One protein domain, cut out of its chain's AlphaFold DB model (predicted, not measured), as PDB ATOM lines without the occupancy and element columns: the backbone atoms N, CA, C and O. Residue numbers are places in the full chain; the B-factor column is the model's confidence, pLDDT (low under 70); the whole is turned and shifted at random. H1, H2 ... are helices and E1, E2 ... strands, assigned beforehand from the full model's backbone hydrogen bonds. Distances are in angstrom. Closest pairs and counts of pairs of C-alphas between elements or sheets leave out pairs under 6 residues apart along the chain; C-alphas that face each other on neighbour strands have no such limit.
ATOM      1  N   ALA A  10     321.644 376.976 283.871       90.88
ATOM      2  CA  ALA A  10     321.791 375.524 283.791       90.88
ATOM      3  C   ALA A  10     323.217 375.059 284.139       90.88
ATOM      4  O   ALA A  10     323.408 374.011 284.760       90.88
ATOM      5  N   ASP A  11     324.230 375.834 283.758       93.19
ATOM      6  CA  ASP A  11     325.620 375.608 284.132       93.19
ATOM      7  C   ASP A  11     325.850 375.810 285.631       93.19
ATOM      8  O   ASP A  11     326.565 375.020 286.254       93.19
ATOM      9  N   LEU A  12     325.205 376.821 286.224       93.88
ATOM     10  CA  LEU A  12     325.224 377.037 287.669       93.88
ATOM     11  C   LEU A  12     324.591 375.852 288.415       93.88
ATOM     12  O   LEU A  12     325.224 375.309 289.321       93.88
ATOM     13  N   GLN A  13     323.415 375.385 287.985       93.88
ATOM     14  CA  GLN A  13     322.738 374.204 288.544       93.88
ATOM     15  C   GLN A  13     323.657 372.973 288.553       93.88
ATOM     16  O   GLN A  13     323.862 372.359 289.599       93.88
ATOM     17  N   ARG A  14     324.286 372.637 287.411       93.25
ATOM     18  CA  ARG A  14     325.214 371.489 287.312       93.25
ATOM     19  C   ARG A  14     326.392 371.601 288.278       93.25
ATOM     20  O   ARG A  14     326.826 370.601 288.847       93.25
ATOM     21  N   LYS A  15     326.934 372.808 288.449       94.44
ATOM     22  CA  LYS A  15     328.068 373.052 289.351       94.44
ATOM     23  C   LYS A  15     327.667 372.918 290.815       94.44
ATOM     24  O   LYS A  15     328.411 372.295 291.566       94.44
ATOM     25  N   ILE A  16     326.497 373.427 291.195       93.88
ATOM     26  CA  ILE A  16     325.951 373.268 292.549       93.88
ATOM     27  C   ILE A  16     325.724 371.785 292.863       93.88
ATOM     28  O   ILE A  16     326.202 371.309 293.890       93.88
ATOM     29  N   VAL A  17     325.101 371.032 291.947       93.81
ATOM     30  CA  VAL A  17     324.913 369.575 292.081       93.81
ATOM     31  C   VAL A  17     326.247 368.868 292.317       93.81
ATOM     32  O   VAL A  17     326.386 368.097 293.261       93.81
ATOM     33  N   LYS A  18     327.266 369.173 291.504       93.25
ATOM     34  CA  LYS A  18     328.599 368.578 291.660       93.25
ATOM     35  C   LYS A  18     329.205 368.868 293.039       93.25
ATOM     36  O   LYS A  18     329.786 367.967 293.643       93.25
ATOM     37  N   ILE A  19     329.074 370.099 293.537       91.88
ATOM     38  CA  ILE A  19     329.589 370.497 294.857       91.88
ATOM     39  C   ILE A  19     328.893 369.700 295.967       91.88
ATOM     40  O   ILE A  19     329.568 369.123 296.820       91.88
ATOM     41  N   PHE A  20     327.564 369.612 295.935       92.00
ATOM     42  CA  PHE A  20     326.813 368.883 296.957       92.00
ATOM     43  C   PHE A  20     327.053 367.378 296.916       92.00
ATOM     44  O   PHE A  20     327.237 366.772 297.970       92.00
ATOM     45  N   ASN A  21     327.160 366.782 295.728       91.25
ATOM     46  CA  ASN A  21     327.421 365.347 295.611       91.25
ATOM     47  C   ASN A  21     328.825 364.976 296.099       91.25
ATOM     48  O   ASN A  21     329.022 363.909 296.670       91.25
ATOM     49  N   THR A  22     329.789 365.893 295.972       87.56
ATOM     50  CA  THR A  22     331.119 365.729 296.587       87.56
ATOM     51  C   THR A  22     331.044 365.744 298.122       87.56
ATOM     52  O   THR A  22     331.891 365.156 298.779       87.56
ATOM     53  N   SER A  23     330.008 366.365 298.694       83.81
ATOM     54  CA  SER A  23     329.756 366.430 300.143       83.81
ATOM     55  C   SER A  23     328.863 365.281 300.652       83.81
ATOM     56  O   SER A  23     328.292 365.382 301.732       83.81
ATOM     57  N   GLY A  24     328.683 364.208 299.868       86.62
ATOM     58  CA  GLY A  24     327.903 363.028 300.270       86.62
ATOM     59  C   GLY A  24     326.379 363.156 300.122       86.62
ATOM     60  O   GLY A  24     325.638 362.343 300.677       86.62
ATOM     61  N   TYR A  25     325.900 364.164 299.388       91.00
ATOM     62  CA  TYR A  25     324.491 364.296 298.999       91.00
ATOM     63  C   TYR A  25     324.218 363.629 297.641       91.00
ATOM     64  O   TYR A  25     325.147 363.269 296.919       91.00
ATOM     65  N   GLN A  26     322.943 363.460 297.285       92.44
ATOM     66  CA  GLN A  26     322.524 362.882 296.004       92.44
ATOM     67  C   GLN A  26     321.588 363.833 295.263       92.44
ATOM     68  O   GLN A  26     320.426 363.532 294.994       92.44
ATOM     69  N   PHE A  27     322.106 365.020 294.954       92.06
ATOM     70  CA  PHE A  27     321.386 365.991 294.151       92.06
ATOM     71  C   PHE A  27     321.353 365.581 292.680       92.06
ATOM     72  O   PHE A  27     322.364 365.203 292.081       92.06
ATOM     73  N   GLU A  28     320.179 365.745 292.084       90.69
ATOM     74  CA  GLU A  28     319.897 365.588 290.665       90.69
ATOM     75  C   GLU A  28     319.324 366.902 290.128       90.69
ATOM     76  O   GLU A  28     318.641 367.646 290.839       90.69
ATOM     77  N   LYS A  29     319.587 367.196 288.853       88.06
ATOM     78  CA  LYS A  29     318.868 368.260 288.150       88.06
ATOM     79  C   LYS A  29     317.463 367.766 287.824       88.06
ATOM     80  O   LYS A  29     317.310 366.635 287.362       88.06
ATOM     81  N   ALA A  30     316.454 368.613 288.008       80.38
ATOM     82  CA  ALA A  30     315.109 368.221 287.635       80.38
ATOM     83  C   ALA A  30     314.980 368.019 286.114       80.38
ATOM     84  O   ALA A  30     315.502 368.820 285.332       80.38
ATOM     85  N   PRO A  31     314.277 366.960 285.676       62.91
ATOM     86  CA  PRO A  31     314.091 366.661 284.257       62.91
ATOM     87  C   PRO A  31     313.184 367.675 283.540       62.91
ATOM     88  O   PRO A  31     313.121 367.679 282.315       62.91
ATOM     89  N   SER A  32     312.493 368.540 284.287       61.38
ATOM     90  CA  SER A  32     311.527 369.510 283.785       61.38
ATOM     91  C   SER A  32     311.680 370.856 284.514       61.38
ATOM     92  O   SER A  32     311.855 370.846 285.734       61.38
ATOM     93  N   PRO A  33     311.568 372.007 283.819       56.53
ATOM     94  CA  PRO A  33     311.615 373.339 284.431       56.53
ATOM     95  C   PRO A  33     310.356 373.687 285.253       56.53
ATOM     96  O   PRO A  33     310.261 374.783 285.795       56.53
ATOM     97  N   TYR A  34     309.365 372.790 285.323       60.41
ATOM     98  CA  TYR A  34     308.046 373.079 285.898       60.41
ATOM     99  C   TYR A  34     307.918 372.848 287.411       60.41
ATOM    100  O   TYR A  34     306.840 373.096 287.941       60.41
ATOM    101  N   PHE A  35     308.971 372.397 288.103       72.50
ATOM    102  CA  PHE A  35     308.889 372.027 289.521       72.50
ATOM    103  C   PHE A  35     309.895 372.771 290.417       72.50
ATOM    104  O   PHE A  35     309.511 373.662 291.169       72.50
ATOM    105  N   CYS A  36     311.170 372.389 290.350       82.06
ATOM    106  CA  CYS A  36     312.301 373.023 291.025       82.06
ATOM    107  C   CYS A  36     313.558 372.750 290.197       82.06
ATOM    108  O   CYS A  36     313.584 371.788 289.434       82.06
ATOM    109  N   ASP A  37     314.624 373.517 290.376       88.94
ATOM    110  CA  ASP A  37     315.820 373.357 289.548       88.94
ATOM    111  C   ASP A  37     316.640 372.099 289.875       88.94
ATOM    112  O   ASP A  37     317.069 371.373 288.969       88.94
ATOM    113  N   ILE A  38     316.875 371.828 291.164       92.31
ATOM    114  CA  ILE A  38     317.661 370.674 291.632       92.31
ATOM    115  C   ILE A  38     317.057 370.091 292.919       92.31
ATOM    116  O   ILE A  38     316.501 370.825 293.736       92.31
ATOM    117  N   PHE A  39     317.176 368.782 293.137       91.81
ATOM    118  CA  PHE A  39     316.632 368.124 294.332       91.81
ATOM    119  C   PHE A  39     317.473 366.923 294.777       91.81
ATOM    120  O   PHE A  39     318.145 366.304 293.961       91.81
ATOM    121  N   ASP A  40     317.376 366.557 296.054       90.62
ATOM    122  CA  ASP A  40     317.873 365.300 296.624       90.62
ATOM    123  C   ASP A  40     316.664 364.491 297.116       90.62
ATOM    124  O   ASP A  40     316.000 364.874 298.083       90.62
ATOM    125  N   LYS A  41     316.347 363.384 296.431       86.38
ATOM    126  CA  LYS A  41     315.190 362.529 296.769       86.38
ATOM    127  C   LYS A  41     315.367 361.813 298.102       86.38
ATOM    128  O   LYS A  41     314.385 361.626 298.815       86.38
ATOM    129  N   ILE A  42     316.592 361.408 298.435       87.06
ATOM    130  CA  ILE A  42     316.876 360.600 299.626       87.06
ATOM    131  C   ILE A  42     316.715 361.454 300.877       87.06
ATOM    132  O   ILE A  42     316.004 361.083 301.810       87.06
ATOM    133  N   ARG A  43     317.344 362.631 300.884       87.00
ATOM    134  CA  ARG A  43     317.264 363.580 302.002       87.00
ATOM    135  C   ARG A  43     316.054 364.512 301.911       87.00
ATOM    136  O   ARG A  43     315.838 365.314 302.821       87.00
ATOM    137  N   LYS A  44     315.262 364.374 300.843       88.94
ATOM    138  CA  LYS A  44     314.022 365.102 300.553       88.94
ATOM    139  C   LYS A  44     314.214 366.623 300.578       88.94
ATOM    140  O   LYS A  44     313.521 367.353 301.290       88.94
ATOM    141  N   ILE A  45     315.208 367.086 299.823       91.56
ATOM    142  CA  ILE A  45     315.626 368.487 299.743       91.56
ATOM    143  C   ILE A  45     315.310 369.022 298.350       91.56
ATOM    144  O   ILE A  45     315.691 368.397 297.366       91.56
ATOM    145  N   TYR A  46     314.677 370.189 298.256       92.69
ATOM    146  CA  TYR A  46     314.292 370.789 296.973       92.69
ATOM    147  C   TYR A  46     314.803 372.217 296.873       92.69
ATOM    148  O   TYR A  46     314.622 372.997 297.810       92.69
ATOM    149  N   LEU A  47     315.472 372.542 295.764       94.31
ATOM    150  CA  LEU A  47     316.187 373.798 295.579       94.31
ATOM    151  C   LEU A  47     315.761 374.534 294.318       94.31
ATOM    152  O   LEU A  47     315.683 373.955 293.237       94.31
ATOM    153  N   GLU A  48     315.633 375.847 294.470       94.69
ATOM    154  CA  GLU A  48     315.501 376.788 293.365       94.69
ATOM    155  C   GLU A  48     316.814 377.543 293.184       94.69
ATOM    156  O   GLU A  48     317.367 378.086 294.148       94.69
ATOM    157  N   VAL A  49     317.322 377.573 291.956       93.69
ATOM    158  CA  VAL A  49     318.615 378.151 291.597       93.69
ATOM    159  C   VAL A  49     318.377 379.369 290.720       93.69
ATOM    160  O   VAL A  49     317.871 379.265 289.608       93.69
ATOM    161  N   LYS A  50     318.804 380.544 291.179       92.81
ATOM    162  CA  LYS A  50     318.786 381.761 290.362       92.81
ATOM    163  C   LYS A  50     320.150 382.447 290.430       92.81
ATOM    164  O   LYS A  50     320.701 382.580 291.519       92.81
ATOM    165  N   PRO A  51     320.734 382.898 289.304       89.38
ATOM    166  CA  PRO A  51     322.116 383.383 289.290       89.38
ATOM    167  C   PRO A  51     322.426 384.516 290.283       89.38
ATOM    168  O   PRO A  51     323.483 384.500 290.924       89.38
ATOM    169  N   GLU A  52     321.494 385.464 290.442       84.06
ATOM    170  CA  GLU A  52     321.717 386.721 291.178       84.06
ATOM    171  C   GLU A  52     320.739 386.982 292.339       84.06
ATOM    172  O   GLU A  52     321.018 387.798 293.222       84.06
ATOM    173  N   HIS A  53     319.591 386.307 292.371       86.12
ATOM    174  CA  HIS A  53     318.544 386.518 293.376       86.12
ATOM    175  C   HIS A  53     318.006 385.180 293.899       86.12
ATOM    176  O   HIS A  53     318.558 384.134 293.592       86.12
ATOM    177  N   PHE A  54     316.972 385.210 294.738       90.94
ATOM    178  CA  PHE A  54     316.269 384.005 295.181       90.94
ATOM    179  C   PHE A  54     314.802 384.099 294.798       90.94
ATOM    180  O   PHE A  54     314.218 385.180 294.884       90.94
ATOM    181  N   ALA A  55     314.211 382.958 294.458       92.12
ATOM    182  CA  ALA A  55     312.834 382.868 294.000       92.12
ATOM    183  C   ALA A  55     311.987 381.923 294.884       92.12
ATOM    184  O   ALA A  55     311.462 380.925 294.401       92.12
ATOM    185  N   PRO A  56     311.801 382.224 296.188       93.88
ATOM    186  CA  PRO A  56     311.106 381.316 297.109       93.88
ATOM    187  C   PRO A  56     309.652 381.032 296.726       93.88
ATOM    188  O   PRO A  56     309.183 379.915 296.908       93.88
ATOM    189  N   ALA A  57     308.944 382.019 296.168       93.75
ATOM    190  CA  ALA A  57     307.572 381.836 295.711       93.75
ATOM    191  C   ALA A  57     307.464 380.810 294.572       93.75
ATOM    192  O   ALA A  57     306.518 380.032 294.582       93.75
ATOM    193  N   GLN A  58     308.439 380.764 293.651       93.56
ATOM    194  CA  GLN A  58     308.470 379.777 292.562       93.56
ATOM    195  C   GLN A  58     308.583 378.365 293.134       93.56
ATOM    196  O   GLN A  58     307.789 377.497 292.790       93.56
ATOM    197  N   LEU A  59     309.490 378.174 294.095       93.25
ATOM    198  CA  LEU A  59     309.716 376.881 294.734       93.25
ATOM    199  C   LEU A  59     308.516 376.399 295.556       93.25
ATOM    200  O   LEU A  59     308.093 375.256 295.416       93.25
ATOM    201  N   LEU A  60     307.942 377.269 296.399       93.12
ATOM    202  CA  LEU A  60     306.758 376.927 297.198       93.12
ATOM    203  C   LEU A  60     305.554 376.604 296.307       93.12
ATOM    204  O   LEU A  60     304.857 375.619 296.541       93.12
ATOM    205  N   TYR A  61     305.336 377.406 295.265       92.88
ATOM    206  CA  TYR A  61     304.274 377.168 294.297       92.88
ATOM    207  C   TYR A  61     304.490 375.858 293.522       92.88
ATOM    208  O   TYR A  61     303.554 375.072 293.393       92.88
ATOM    209  N   GLY A  62     305.723 375.572 293.085       90.19
ATOM    210  CA  GLY A  62     306.091 374.316 292.424       90.19
ATOM    211  C   GLY A  62     305.847 373.085 293.302       90.19
ATOM    212  O   GLY A  62     305.247 372.117 292.844       90.19
ATOM    213  N   ILE A  63     306.220 373.140 294.587       89.44
ATOM    214  CA  ILE A  63     305.948 372.072 295.570       89.44
ATOM    215  C   ILE A  63     304.445 371.800 295.715       89.44
ATOM    216  O   ILE A  63     304.032 370.637 295.755       89.44
ATOM    217  N   ALA A  64     303.622 372.850 295.784       90.19
ATOM    218  CA  ALA A  64     302.171 372.700 295.866       90.19
ATOM    219  C   ALA A  64     301.582 372.113 294.575       90.19
ATOM    220  O   ALA A  64     300.822 371.148 294.649       90.19
ATOM    221  N   LYS A  65     301.974 372.662 293.416       88.75
ATOM    222  CA  LYS A  65     301.510 372.254 292.081       88.75
ATOM    223  C   LYS A  65     301.797 370.783 291.782       88.75
ATOM    224  O   LYS A  65     300.931 370.093 291.259       88.75
ATOM    225  N   GLU A  66     302.967 370.284 292.174       85.88
ATOM    226  CA  GLU A  66     303.354 368.876 291.992       85.88
ATOM    227  C   GLU A  66     302.766 367.926 293.054       85.88
ATOM    228  O   GLU A  66     303.042 366.727 293.040       85.88
ATOM    229  N   GLY A  67     301.965 368.432 294.000       81.31
ATOM    230  CA  GLY A  67     301.250 367.583 294.955       81.31
ATOM    231  C   GLY A  67     302.163 366.797 295.901       81.31
ATOM    232  O   GLY A  67     301.833 365.675 296.283       81.31
ATOM    233  N   ILE A  68     303.320 367.354 296.270       76.75
ATOM    234  CA  ILE A  68     304.343 366.671 297.074       76.75
ATOM    235  C   ILE A  68     303.891 366.586 298.548       76.75
ATOM    236  O   ILE A  68     304.247 367.427 299.372       76.75
ATOM    237  N   LYS A  69     303.037 365.589 298.842       67.25
ATOM    238  CA  LYS A  69     302.322 365.371 300.115       67.25
ATOM    239  C   LYS A  69     302.906 364.246 300.986       67.25
ATOM    240  O   LYS A  69     303.654 363.390 300.515       67.25
ATOM    241  N   ASP A  70     302.484 364.268 302.252       57.03
ATOM    242  CA  ASP A  70     302.974 363.487 303.401       57.03
ATOM    243  C   ASP A  70     302.796 361.956 303.288       57.03
ATOM    244  O   ASP A  70     303.548 361.185 303.873       57.03
ATOM    245  N   GLU A  71     301.819 361.470 302.521       46.62
ATOM    246  CA  GLU A  71     301.321 360.109 302.767       46.62
ATOM    247  C   GLU A  71     302.035 358.984 302.005       46.62
ATOM    248  O   GLU A  71     301.869 357.833 302.380       46.62
ATOM    249  N   ASN A  72     302.875 359.256 300.993       45.25
ATOM    250  CA  ASN A  72     303.565 358.188 300.243       45.25
ATOM    251  C   ASN A  72     304.942 358.601 299.672       45.25
ATOM    252  O   ASN A  72     305.110 358.801 298.470       45.25
ATOM    253  N   LEU A  73     305.969 358.661 300.534       45.56
ATOM    254  CA  LEU A  73     307.401 358.705 300.160       45.56
ATOM    255  C   LEU A  73     307.951 359.999 299.501       45.56
ATOM    256  O   LEU A  73     309.025 359.954 298.900       45.56
ATOM    257  N   ARG A  74     307.338 361.185 299.683       51.03
ATOM    258  CA  ARG A  74     307.922 362.476 299.221       51.03
ATOM    259  C   ARG A  74     307.736 363.664 300.189       51.03
ATOM    260  O   ARG A  74     307.279 364.722 299.793       51.03
ATOM    261  N   ASN A  75     308.126 363.545 301.456       73.25
ATOM    262  CA  ASN A  75     308.017 364.668 302.415       73.25
ATOM    263  C   ASN A  75     309.144 365.687 302.227       73.25
ATOM    264  O   ASN A  75     310.283 365.366 302.546       73.25
ATOM    265  N   VAL A  76     308.863 366.920 301.805       82.44
ATOM    266  CA  VAL A  76     309.899 367.967 301.761       82.44
ATOM    267  C   VAL A  76     310.450 368.199 303.174       82.44
ATOM    268  O   VAL A  76     309.741 368.690 304.045       82.44
ATOM    269  N   LYS A  77     311.710 367.821 303.426       88.50
ATOM    270  CA  LYS A  77     312.383 368.031 304.721       88.50
ATOM    271  C   LYS A  77     313.001 369.425 304.773       88.50
ATOM    272  O   LYS A  77     312.846 370.148 305.758       88.50
ATOM    273  N   TYR A  78     313.666 369.806 303.683       91.81
ATOM    274  CA  TYR A  78     314.323 371.099 303.548       91.81
ATOM    275  C   TYR A  78     314.022 371.744 302.200       91.81
ATOM    276  O   TYR A  78     313.958 371.082 301.163       91.81
ATOM    277  N   ILE A  79     313.898 373.062 302.233       93.88
ATOM    278  CA  ILE A  79     313.741 373.919 301.061       93.88
ATOM    279  C   ILE A  79     315.015 374.741 300.935       93.88
ATOM    280  O   ILE A  79     315.460 375.329 301.919       93.88
ATOM    281  N   GLY A  80     315.618 374.782 299.753       94.56
ATOM    282  CA  GLY A  80     316.839 375.541 299.515       94.56
ATOM    283  C   GLY A  80     316.672 376.614 298.446       94.56
ATOM    284  O   GLY A  80     316.002 376.426 297.438       94.56
ATOM    285  N   LEU A  81     317.301 377.763 298.661       94.88
ATOM    286  CA  LEU A  81     317.361 378.854 297.692       94.88
ATOM    287  C   LEU A  81     318.823 379.114 297.379       94.88
ATOM    288  O   LEU A  81     319.592 379.442 298.284       94.88
ATOM    289  N   ALA A  82     319.209 378.945 296.123       94.25
ATOM    290  CA  ALA A  82     320.596 378.940 295.702       94.25
ATOM    291  C   ALA A  82     320.885 380.028 294.667       94.25
ATOM    292  O   ALA A  82     320.086 380.296 293.773       94.25
ATOM    293  N   CYS A  83     322.063 380.632 294.780       92.31
ATOM    294  CA  CYS A  83     322.622 381.536 293.785       92.31
ATOM    295  C   CYS A  83     324.115 381.267 293.597       92.31
ATOM    296  O   CYS A  83     324.672 380.330 294.169       92.31
ATOM    297  N   SER A  84     324.794 382.086 292.797       91.44
ATOM    298  CA  SER A  84     326.227 381.921 292.512       91.44
ATOM    299  C   SER A  84     327.160 382.090 293.721       91.44
ATOM    300  O   SER A  84     328.316 381.666 293.654       91.44
ATOM    301  N   TYR A  85     326.663 382.662 294.822       86.88
ATOM    302  CA  TYR A  85     327.443 382.958 296.029       86.88
ATOM    303  C   TYR A  85     327.090 382.083 297.234       86.88
ATOM    304  O   TYR A  85     327.972 381.763 298.028       86.88
ATOM    305  N   GLU A  86     325.818 381.717 297.397       89.69
ATOM    306  CA  GLU A  86     325.357 380.981 298.574       89.69
ATOM    307  C   GLU A  86     324.137 380.100 298.279       89.69
ATOM    308  O   GLU A  86     323.419 380.309 297.297       89.69
ATOM    309  N   VAL A  87     323.871 379.167 299.195       91.94
ATOM    310  CA  VAL A  87     322.593 378.465 299.337       91.94
ATOM    311  C   VAL A  87     322.047 378.675 300.738       91.94
ATOM    312  O   VAL A  87     322.758 378.482 301.722       91.94
ATOM    313  N   ARG A  88     320.771 379.044 300.834       92.00
ATOM    314  CA  ARG A  88     320.040 379.122 302.101       92.00
ATOM    315  C   ARG A  88     319.065 377.973 302.203       92.00
ATOM    316  O   ARG A  88     318.165 377.875 301.375       92.00
ATOM    317  N   PHE A  89     319.235 377.148 303.219       93.19
ATOM    318  CA  PHE A  89     318.335 376.057 303.546       93.19
ATOM    319  C   PHE A  89     317.355 376.507 304.621       93.19
ATOM    320  O   PHE A  89     317.744 377.202 305.555       93.19
ATOM    321  N   TYR A  90     316.107 376.078 304.508       92.12
ATOM    322  CA  TYR A  90     315.016 376.319 305.445       92.12
ATOM    323  C   TYR A  90     314.381 374.981 305.796       92.12
ATOM    324  O   TYR A  90     314.325 374.075 304.956       92.12
ATOM    325  N   LYS A  91     313.871 374.858 307.022       90.50
ATOM    326  CA  LYS A  91     312.970 373.754 307.348       90.50
ATOM    327  C   LYS A  91     311.671 373.970 306.574       90.50
ATOM    328  O   LYS A  91     311.159 375.087 306.538       90.50
ATOM    329  N   ALA A  92     311.172 372.928 305.922       90.06
ATOM    330  CA  ALA A  92     309.957 373.054 305.133       90.06
ATOM    331  C   ALA A  92     308.761 373.441 306.027       90.06
ATOM    332  O   ALA A  92     308.569 372.811 307.074       90.06
ATOM    333  N   PRO A  93     307.952 374.448 305.643       90.56
ATOM    334  CA  PRO A  93     306.658 374.679 306.270       90.56
ATOM    335  C   PRO A  93     305.742 373.465 306.092       90.56
ATOM    336  O   PRO A  93     305.923 372.672 305.167       90.56
ATOM    337  N   ALA A  94     304.723 373.344 306.947       89.12
ATOM    338  CA  ALA A  94     303.688 372.331 306.761       89.12
ATOM    339  C   ALA A  94     303.055 372.467 305.365       89.12
ATOM    340  O   ALA A  94     302.804 373.585 304.904       89.12
ATOM    341  N   TYR A  95     302.788 371.341 304.700       88.81
ATOM    342  CA  TYR A  95     302.329 371.345 303.309       88.81
ATOM    343  C   TYR A  95     301.052 372.176 303.113       88.81
ATOM    344  O   TYR A  95     300.968 372.930 302.151       88.81
ATOM    345  N   ASP A  96     300.107 372.137 304.054       89.56
ATOM    346  CA  ASP A  96     298.870 372.928 303.974       89.56
ATOM    347  C   ASP A  96     299.128 374.440 303.934       89.56
ATOM    348  O   ASP A  96     298.416 375.184 303.259       89.56
ATOM    349  N   ILE A  97     300.187 374.909 304.600       91.81
ATOM    350  CA  ILE A  97     300.608 376.315 304.551       91.81
ATOM    351  C   ILE A  97     301.115 376.655 303.145       91.81
ATOM    352  O   ILE A  97     300.748 377.691 302.588       91.81
ATOM    353  N   ILE A  98     301.925 375.769 302.558       92.19
ATOM    354  CA  ILE A  98     302.453 375.916 301.193       92.19
ATOM    355  C   ILE A  98     301.303 375.893 300.174       92.19
ATOM    356  O   ILE A  98     301.238 376.757 299.299       92.19
ATOM    357  N   LEU A  99     300.364 374.957 300.321       92.31
ATOM    358  CA  LEU A  99     299.198 374.804 299.453       92.31
ATOM    359  C   LEU A  99     298.300 376.044 299.492       92.31
ATOM    360  O   LEU A  99     297.896 376.545 298.443       92.31
ATOM    361  N   ASN A 100     298.015 376.563 300.688       94.25
ATOM    362  CA  ASN A 100     297.211 377.770 300.856       94.25
ATOM    363  C   ASN A 100     297.886 378.993 300.229       94.25
ATOM    364  O   ASN A 100     297.213 379.794 299.584       94.25
ATOM    365  N   PHE A 101     299.205 379.132 300.378       95.38
ATOM    366  CA  PHE A 101     299.962 380.188 299.706       95.38
ATOM    367  C   PHE A 101     299.870 380.068 298.182       95.38
ATOM    368  O   PHE A 101     299.575 381.049 297.506       95.38
ATOM    369  N   ALA A 102     300.058 378.868 297.639       93.62
ATOM    370  CA  ALA A 102     300.048 378.653 296.199       93.62
ATOM    371  C   ALA A 102     298.657 378.875 295.570       93.62
ATOM    372  O   ALA A 102     298.565 379.526 294.533       93.62
ATOM    373  N   LYS A 103     297.571 378.457 296.237       94.62
ATOM    374  CA  LYS A 103     296.189 378.722 295.789       94.62
ATOM    375  C   LYS A 103     295.824 380.208 295.756       94.62
ATOM    376  O   LYS A 103     294.948 380.589 294.989       94.62
ATOM    377  N   LYS A 104     296.471 381.056 296.566       93.62
ATOM    378  CA  LYS A 104     296.299 382.519 296.468       93.62
ATOM    379  C   LYS A 104     296.913 383.093 295.193       93.62
ATOM    380  O   LYS A 104     296.475 384.143 294.739       93.62
ATOM    381  N   ILE A 105     297.963 382.453 294.678       92.81
ATOM    382  CA  ILE A 105     298.652 382.872 293.456       92.81
ATOM    383  C   ILE A 105     297.832 382.442 292.242       92.81
ATOM    384  O   ILE A 105     297.532 383.264 291.383       92.81
ATOM    385  N   ASP A 106     297.484 381.158 292.195       92.25
ATOM    386  CA  ASP A 106     296.709 380.548 291.121       92.25
ATOM    387  C   ASP A 106     295.920 379.352 291.688       92.25
ATOM    388  O   ASP A 106     296.519 378.313 291.986       92.25
ATOM    389  N   PRO A 107     294.592 379.480 291.868       91.50
ATOM    390  CA  PRO A 107     293.749 378.408 292.395       91.50
ATOM    391  C   PRO A 107     293.733 377.135 291.538       91.50
ATOM    392  O   PRO A 107     293.511 376.050 292.079       91.50
ATOM    393  N   GLU A 108     293.953 377.262 290.226       91.88
ATOM    394  CA  GLU A 108     293.897 376.162 289.254       91.88
ATOM    395  C   GLU A 108     295.282 375.569 288.959       91.88
ATOM    396  O   GLU A 108     295.397 374.568 288.255       91.88
ATOM    397  N   PHE A 109     296.345 376.174 289.497       89.25
ATOM    398  CA  PHE A 109     297.743 375.814 289.244       89.25
ATOM    399  C   PHE A 109     298.142 375.810 287.755       89.25
ATOM    400  O   PHE A 109     299.119 375.163 287.357       89.25
ATOM    401  N   SER A 110     297.415 376.542 286.914       88.19
ATOM    402  CA  SER A 110     297.647 376.628 285.467       88.19
ATOM    403  C   SER A 110     298.983 377.309 285.126       88.19
ATOM    404  O   SER A 110     299.673 376.934 284.174       88.19
ATOM    405  N   THR A 111     299.425 378.238 285.970       88.44
ATOM    406  CA  THR A 111     300.611 379.068 285.772       88.44
ATOM    407  C   THR A 111     301.895 378.250 285.975       88.44
ATOM    408  O   THR A 111     301.993 377.471 286.931       88.44
ATOM    409  N   PRO A 112     302.911 378.377 285.104       87.56
ATOM    410  CA  PRO A 112     304.245 377.822 285.345       87.56
ATOM    411  C   PRO A 112     304.959 378.528 286.513       87.56
ATOM    412  O   PRO A 112     304.903 379.759 286.578       87.56
ATOM    413  N   PRO A 113     305.696 377.819 287.394       87.12
ATOM    414  CA  PRO A 113     306.392 378.461 288.514       87.12
ATOM    415  C   PRO A 113     307.351 379.583 288.097       87.12
ATOM    416  O   PRO A 113     307.403 380.611 288.760       87.12
ATOM    417  N   SER A 114     308.036 379.454 286.957       85.25
ATOM    418  CA  SER A 114     308.948 380.479 286.417       85.25
ATOM    419  C   SER A 114     308.283 381.838 286.143       85.25
ATOM    420  O   SER A 114     308.968 382.863 286.072       85.25
ATOM    421  N   ASN A 115     306.954 381.861 285.991       87.88
ATOM    422  CA  ASN A 115     306.172 383.076 285.758       87.88
ATOM    423  C   ASN A 115     305.766 383.773 287.067       87.88
ATOM    424  O   ASN A 115     305.281 384.904 287.043       87.88
ATOM    425  N   ILE A 116     306.015 383.151 288.222       88.00
ATOM    426  CA  ILE A 116     305.793 383.766 289.530       88.00
ATOM    427  C   ILE A 116     306.993 384.661 289.856       88.00
ATOM    428  O   ILE A 116     307.980 384.221 290.444       88.00
ATOM    429  N   GLN A 117     306.923 385.921 289.420       85.00
ATOM    430  CA  GLN A 117     308.022 386.897 289.543       85.00
ATOM    431  C   GLN A 117     307.677 388.109 290.421       85.00
ATOM    432  O   GLN A 117     308.525 388.965 290.682       85.00
ATOM    433  N   ALA A 118     306.428 388.222 290.888       87.69
ATOM    434  CA  ALA A 118     305.997 389.378 291.666       87.69
ATOM    435  C   ALA A 118     306.738 389.452 293.016       87.69
ATOM    436  O   ALA A 118     306.616 388.573 293.871       87.69
ATOM    437  N   GLN A 119     307.464 390.551 293.250       85.12
ATOM    438  CA  GLN A 119     308.286 390.744 294.453       85.12
ATOM    439  C   GLN A 119     307.491 390.621 295.766       85.12
ATOM    440  O   GLN A 119     308.027 390.161 296.775       85.12
ATOM    441  N   GLN A 120     306.216 391.021 295.767       88.62
ATOM    442  CA  GLN A 120     305.336 390.891 296.934       88.62
ATOM    443  C   GLN A 120     305.130 389.422 297.330       88.62
ATOM    444  O   GLN A 120     305.240 389.101 298.513       88.62
ATOM    445  N   LEU A 121     304.958 388.528 296.350       91.81
ATOM    446  CA  LEU A 121     304.816 387.086 296.575       91.81
ATOM    447  C   LEU A 121     306.111 386.479 297.115       91.81
ATOM    448  O   LEU A 121     306.076 385.686 298.050       91.81
ATOM    449  N   HIS A 122     307.271 386.891 296.593       90.62
ATOM    450  CA  HIS A 122     308.558 386.456 297.142       90.62
ATOM    451  C   HIS A 122     308.747 386.900 298.597       90.62
ATOM    452  O   HIS A 122     309.265 386.135 299.409       90.62
ATOM    453  N   ASN A 123     308.309 388.112 298.952       87.00
ATOM    454  CA  ASN A 123     308.373 388.601 300.329       87.00
ATOM    455  C   ASN A 123     307.427 387.831 301.267       87.00
ATOM    456  O   ASN A 123     307.812 387.563 302.404       87.00
ATOM    457  N   GLU A 124     306.215 387.476 300.823       91.25
ATOM    458  CA  GLU A 124     305.298 386.614 301.588       91.25
ATOM    459  C   GLU A 124     305.879 385.202 301.746       91.25
ATOM    460  O   GLU A 124     305.956 384.703 302.866       91.25
ATOM    461  N   ALA A 125     306.413 384.614 300.672       92.50
ATOM    462  CA  ALA A 125     307.083 383.316 300.711       92.50
ATOM    463  C   ALA A 125     308.264 383.294 301.696       92.50
ATOM    464  O   ALA A 125     308.404 382.352 302.468       92.50
ATOM    465  N   PHE A 126     309.086 384.349 301.740       90.88
ATOM    466  CA  PHE A 126     310.154 384.461 302.739       90.88
ATOM    467  C   PHE A 126     309.631 384.487 304.181       90.88
ATOM    468  O   PHE A 126     310.249 383.881 305.049       90.88
ATOM    469  N   LYS A 127     308.496 385.153 304.441       89.19
ATOM    470  CA  LYS A 127     307.872 385.140 305.774       89.19
ATOM    471  C   LYS A 127     307.380 383.744 306.154       89.19
ATOM    472  O   LYS A 127     307.501 383.373 307.314       89.19
ATOM    473  N   LEU A 128     306.848 382.985 305.193       91.56
ATOM    474  CA  LEU A 128     306.403 381.604 305.413       91.56
ATOM    475  C   LEU A 128     307.570 380.656 305.699       91.56
ATOM    476  O   LEU A 128     307.440 379.771 306.536       91.56
ATOM    477  N   LEU A 129     308.702 380.850 305.017       90.06
ATOM    478  CA  LEU A 129     309.918 380.067 305.245       90.06
ATOM    479  C   LEU A 129     310.549 380.327 306.623       90.06
ATOM    480  O   LEU A 129     311.231 379.449 307.142       90.06
ATOM    481  N   GLY A 130     310.320 381.503 307.219       87.25
ATOM    482  CA  GLY A 130     310.848 381.853 308.537       87.25
ATOM    483  C   GLY A 130     312.358 382.108 308.528       87.25
ATOM    484  O   GLY A 130     312.884 382.726 307.596       87.25
ATOM    485  N   ASP A 131     313.042 381.688 309.590       83.69
ATOM    486  CA  ASP A 131     314.500 381.767 309.697       83.69
ATOM    487  C   ASP A 131     315.160 380.647 308.883       83.69
ATOM    488  O   ASP A 131     314.645 379.528 308.789       83.69
ATOM    489  N   HIS A 132     316.321 380.925 308.285       88.00
ATOM    490  CA  HIS A 132     317.081 379.872 307.613       88.00
ATOM    491  C   HIS A 132     317.546 378.825 308.625       88.00
ATOM    492  O   HIS A 132     317.962 379.135 309.730       88.00
ATOM    493  N   TRP A 133     317.535 377.567 308.213       89.06
ATOM    494  CA  TRP A 133     318.155 376.465 308.939       89.06
ATOM    495  C   TRP A 133     319.683 376.512 308.847       89.06
ATOM    496  O   TRP A 133     320.384 376.202 309.810       89.06
ATOM    497  N   LYS A 134     320.192 376.885 307.663       88.69
ATOM    498  CA  LYS A 134     321.623 376.996 307.364       88.69
ATOM    499  C   LYS A 134     321.866 377.899 306.161       88.69
ATOM    500  O   LYS A 134     321.101 377.865 305.197       88.69
ATOM    501  N   ILE A 135     322.967 378.645 306.176       88.25
ATOM    502  CA  ILE A 135     323.498 379.333 304.993       88.25
ATOM    503  C   ILE A 135     324.851 378.715 304.649       88.25
ATOM    504  O   ILE A 135     325.725 378.600 305.503       88.25
ATOM    505  N   TYR A 136     325.014 378.293 303.398       87.62
ATOM    506  CA  TYR A 136     326.217 377.648 302.889       87.62
ATOM    507  C   TYR A 136     326.819 378.468 301.750       87.62
ATOM    508  O   TYR A 136     326.185 378.663 300.715       87.62
ATOM    509  N   THR A 137     328.056 378.933 301.917       85.62
ATOM    510  CA  THR A 137     328.758 379.809 300.958       85.62
ATOM    511  C   THR A 137     329.676 379.036 300.003       85.62
ATOM    512  O   THR A 137     330.693 379.569 299.556       85.62
ATOM    513  N   TYR A 138     329.371 377.760 299.733       86.81
ATOM    514  CA  TYR A 138     330.205 376.847 298.930       86.81
ATOM    515  C   TYR A 138     331.642 376.668 299.452       86.81
ATOM    516  O   TYR A 138     332.566 376.400 298.682       86.81
ATOM    517  N   SER A 139     331.827 376.854 300.758       77.06
ATOM    518  CA  SER A 139     333.089 376.696 301.476       77.06
ATOM    519  C   SER A 139     332.834 375.870 302.735       77.06
ATOM    520  O   SER A 139     331.794 376.034 303.377       77.06
ATOM    521  N   GLY A 140     333.771 374.974 303.053       76.81
ATOM    522  CA  GLY A 140     333.645 374.006 304.140       76.81
ATOM    523  C   GLY A 140     332.691 372.849 303.832       76.81
ATOM    524  O   GLY A 140     332.272 372.643 302.694       76.81
ATOM    525  N   GLU A 141     332.356 372.077 304.864       80.75
ATOM    526  CA  GLU A 141     331.438 370.942 304.760       80.75
ATOM    527  C   GLU A 141     329.978 371.379 304.940       80.75
ATOM    528  O   GLU A 141     329.617 372.108 305.872       80.75
ATOM    529  N   LEU A 142     329.102 370.901 304.052       85.69
ATOM    530  CA  LEU A 142     327.662 371.055 304.215       85.69
ATOM    531  C   LEU A 142     327.134 369.960 305.149       85.69
ATOM    532  O   LEU A 142     327.065 368.800 304.765       85.69
ATOM    533  N   ASN A 143     326.702 370.345 306.349       84.94
ATOM    534  CA  ASN A 143     325.956 369.478 307.265       84.94
ATOM    535  C   ASN A 143     324.592 370.109 307.580       84.94
ATOM    536  O   ASN A 143     324.546 371.213 308.123       84.94
ATOM    537  N   LEU A 144     323.499 369.434 307.221       85.56
ATOM    538  CA  LEU A 144     322.122 369.891 307.469       85.56
ATOM    539  C   LEU A 144     321.460 369.226 308.679       85.56
ATOM    540  O   LEU A 144     320.351 369.618 309.043       85.56
ATOM    541  N   ASP A 145     322.118 368.249 309.297       82.12
ATOM    542  CA  ASP A 145     321.564 367.492 310.418       82.12
ATOM    543  C   ASP A 145     321.562 368.319 311.719       82.12
ATOM    544  O   ASP A 145     320.726 368.092 312.591       82.12
ATOM    545  N   GLU A 146     322.393 369.366 311.793       79.94
ATOM    546  CA  GLU A 146     322.430 370.326 312.901       79.94
ATOM    547  C   GLU A 146     322.034 371.746 312.449       79.94
ATOM    548  O   GLU A 146     322.606 372.274 311.481       79.94
ATOM    549  N   PRO A 147     321.082 372.408 313.141       76.62
ATOM    550  CA  PRO A 147     320.743 373.794 312.847       76.62
ATOM    551  C   PRO A 147     321.937 374.690 313.162       76.62
ATOM    552  O   PRO A 147     322.423 374.743 314.290       76.62
ATOM    553  N   THR A 148     322.394 375.433 312.160       77.88
ATOM    554  CA  THR A 148     323.483 376.401 312.309       77.88
ATOM    555  C   THR A 148     323.016 377.730 311.744       77.88
ATOM    556  O   THR A 148     323.104 377.991 310.545       77.88
ATOM    557  N   LEU A 149     322.477 378.563 312.640       76.06
ATOM    558  CA  LEU A 149     322.086 379.932 312.310       76.06
ATOM    559  C   LEU A 149     323.313 380.807 312.067       76.06
ATOM    560  O   LEU A 149     323.272 381.661 311.192       76.06
ATOM    561  N   ASP A 150     324.395 380.569 312.809       84.81
ATOM    562  CA  ASP A 150     325.600 381.386 312.758       84.81
ATOM    563  C   ASP A 150     326.431 381.123 311.491       84.81
ATOM    564  O   ASP A 150     326.725 379.982 311.133       84.81
TER     565      ASP A 150
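What this domain is: This is residues 10 to 150 of the 719 residues of an uncharacterized protein of marine sediment metagenome (UniProt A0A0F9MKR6). A twisted sheet of six short strands has helix H1 along one face and helix H2 on the other, and H3 and H4 pack on H2, each nearly at right angles to it. H3 and H4 run opposite ways, H3 off the sheet and H4 only grazing it. The printed part has 141 residues, with four named helices and six named strands in the order H1 E1 E2 E3 H2 E4 E5 H3 H4 E6, and the sheet runs E1 E2 E3 E4 E5 E6 and is mixed. The class is mixed, helices and strands, with under half of the residues, 69, in named elements. The whole is compact, with a radius of gyration of the C-alphas of 14.1 A, and rounded, spanning 41 by 32 by 31 A.

Where its parts are: H1, residues 10 to 22, begins with C-alpha 10 at (321.791, 375.524, 283.791) and is 18.6 A long. The short strands E1, residues 27 to 29, and E2, residues 38 to 40, measure 6.9 A and 7.3 A. E3, residues 45 to 49, is 13.0 A long. H2, residues 56 to 65, is 14.1 A long, with C-alpha 56 at (311.106, 381.316, 297.109). E4, residues 78 to 82, and E5, residues 87 to 91, measure 12.7 A and 13.4 A. H3, residues 95 to 105, is 15.6 A long, and H4, residues 119 to 129, is 15.3 A long. E6, residues 134 to 136, measures 6.4 A and ends with C-alpha 136 at (326.217, 377.648, 302.889).

How they stand to each other: In the sheet E1 and E6 are the edge strands, and from edge to edge the strands' lines turn by 68 degrees. E1, E2 and E3 form a meander, each strand the antiparallel neighbour of the one before: N 28 and O 39 are 2.8 A apart between E1 and E2, and N 40 and O 45 are 2.8 A apart between E2 and E3, both within hydrogen-bond range. E3 and E4 are parallel, at 18 degrees, with N 80 and O 46 at 2.8 A; with H2 they form a strand-helix-strand unit, two parallel neighbour strands with a helix between them in the chain, whose crossover is right-handed. E4 and E5 form an antiparallel hairpin, with N 88 and O 81 at 2.8 A. E5 and E6 are antiparallel, with N 87 and O 136 at 2.8 A. The sheet has three layers with H1 and H2, helices on opposite faces of it. H1 is on the sheet at a height over the sheet of 8.2 A, over E2 and only just over E3, with 3 of its C-alphas falling there; on the local plane it runs along the strands, at 12 degrees to E2. Its closest C-alphas to E1 are those of Val 17 and Phe 27, 5.4 A apart. H2 is on the sheet at a height of 9.0 A, over E3 and slantwise to the strands, at 47 degrees to E3 on the local plane; the closest C-alphas of H2 and E3 are those of Leu 59 and Glu 48, 5.9 A apart. H2 and H3 touch, about perpendicular at 76 degrees, closest at the C-alphas of Tyr 61 and Ala 102, 4.9 A apart. H2 and H4 touch, about perpendicular at 74 degrees, closest at the C-alphas of Ala 57 and His 122, 4.9 A apart. H3 and H4 are close but not clearly touching, with the closest C-alphas, those of Phe 101 and Ala 125, 7.8 A apart; they run opposite ways at a shallow tilt of 9 degrees. H3 is not on the sheet, and H4 is only just on it, with 5 pairs of C-alphas within 10 A, and only grazes it with residues 126 to 129. H1 and H3 are apart. Every O i to N i+4 pair is within hydrogen-bond range in H1, H2 and H4, and 6 of 7 in H3.

The domain as a whole: The two C-alphas farthest apart are those of Glu 108 and Gly 140, 42.5 A. The printed part has no cut. The links H2 to E4, 12 residues, and H3 to H4, 13 residues, are long. Residues 137 to 150 hold no named element. The mean pLDDT of the printed part is 86.6, and 10 residues, 31 to 34 and 69 to 74, are under 70.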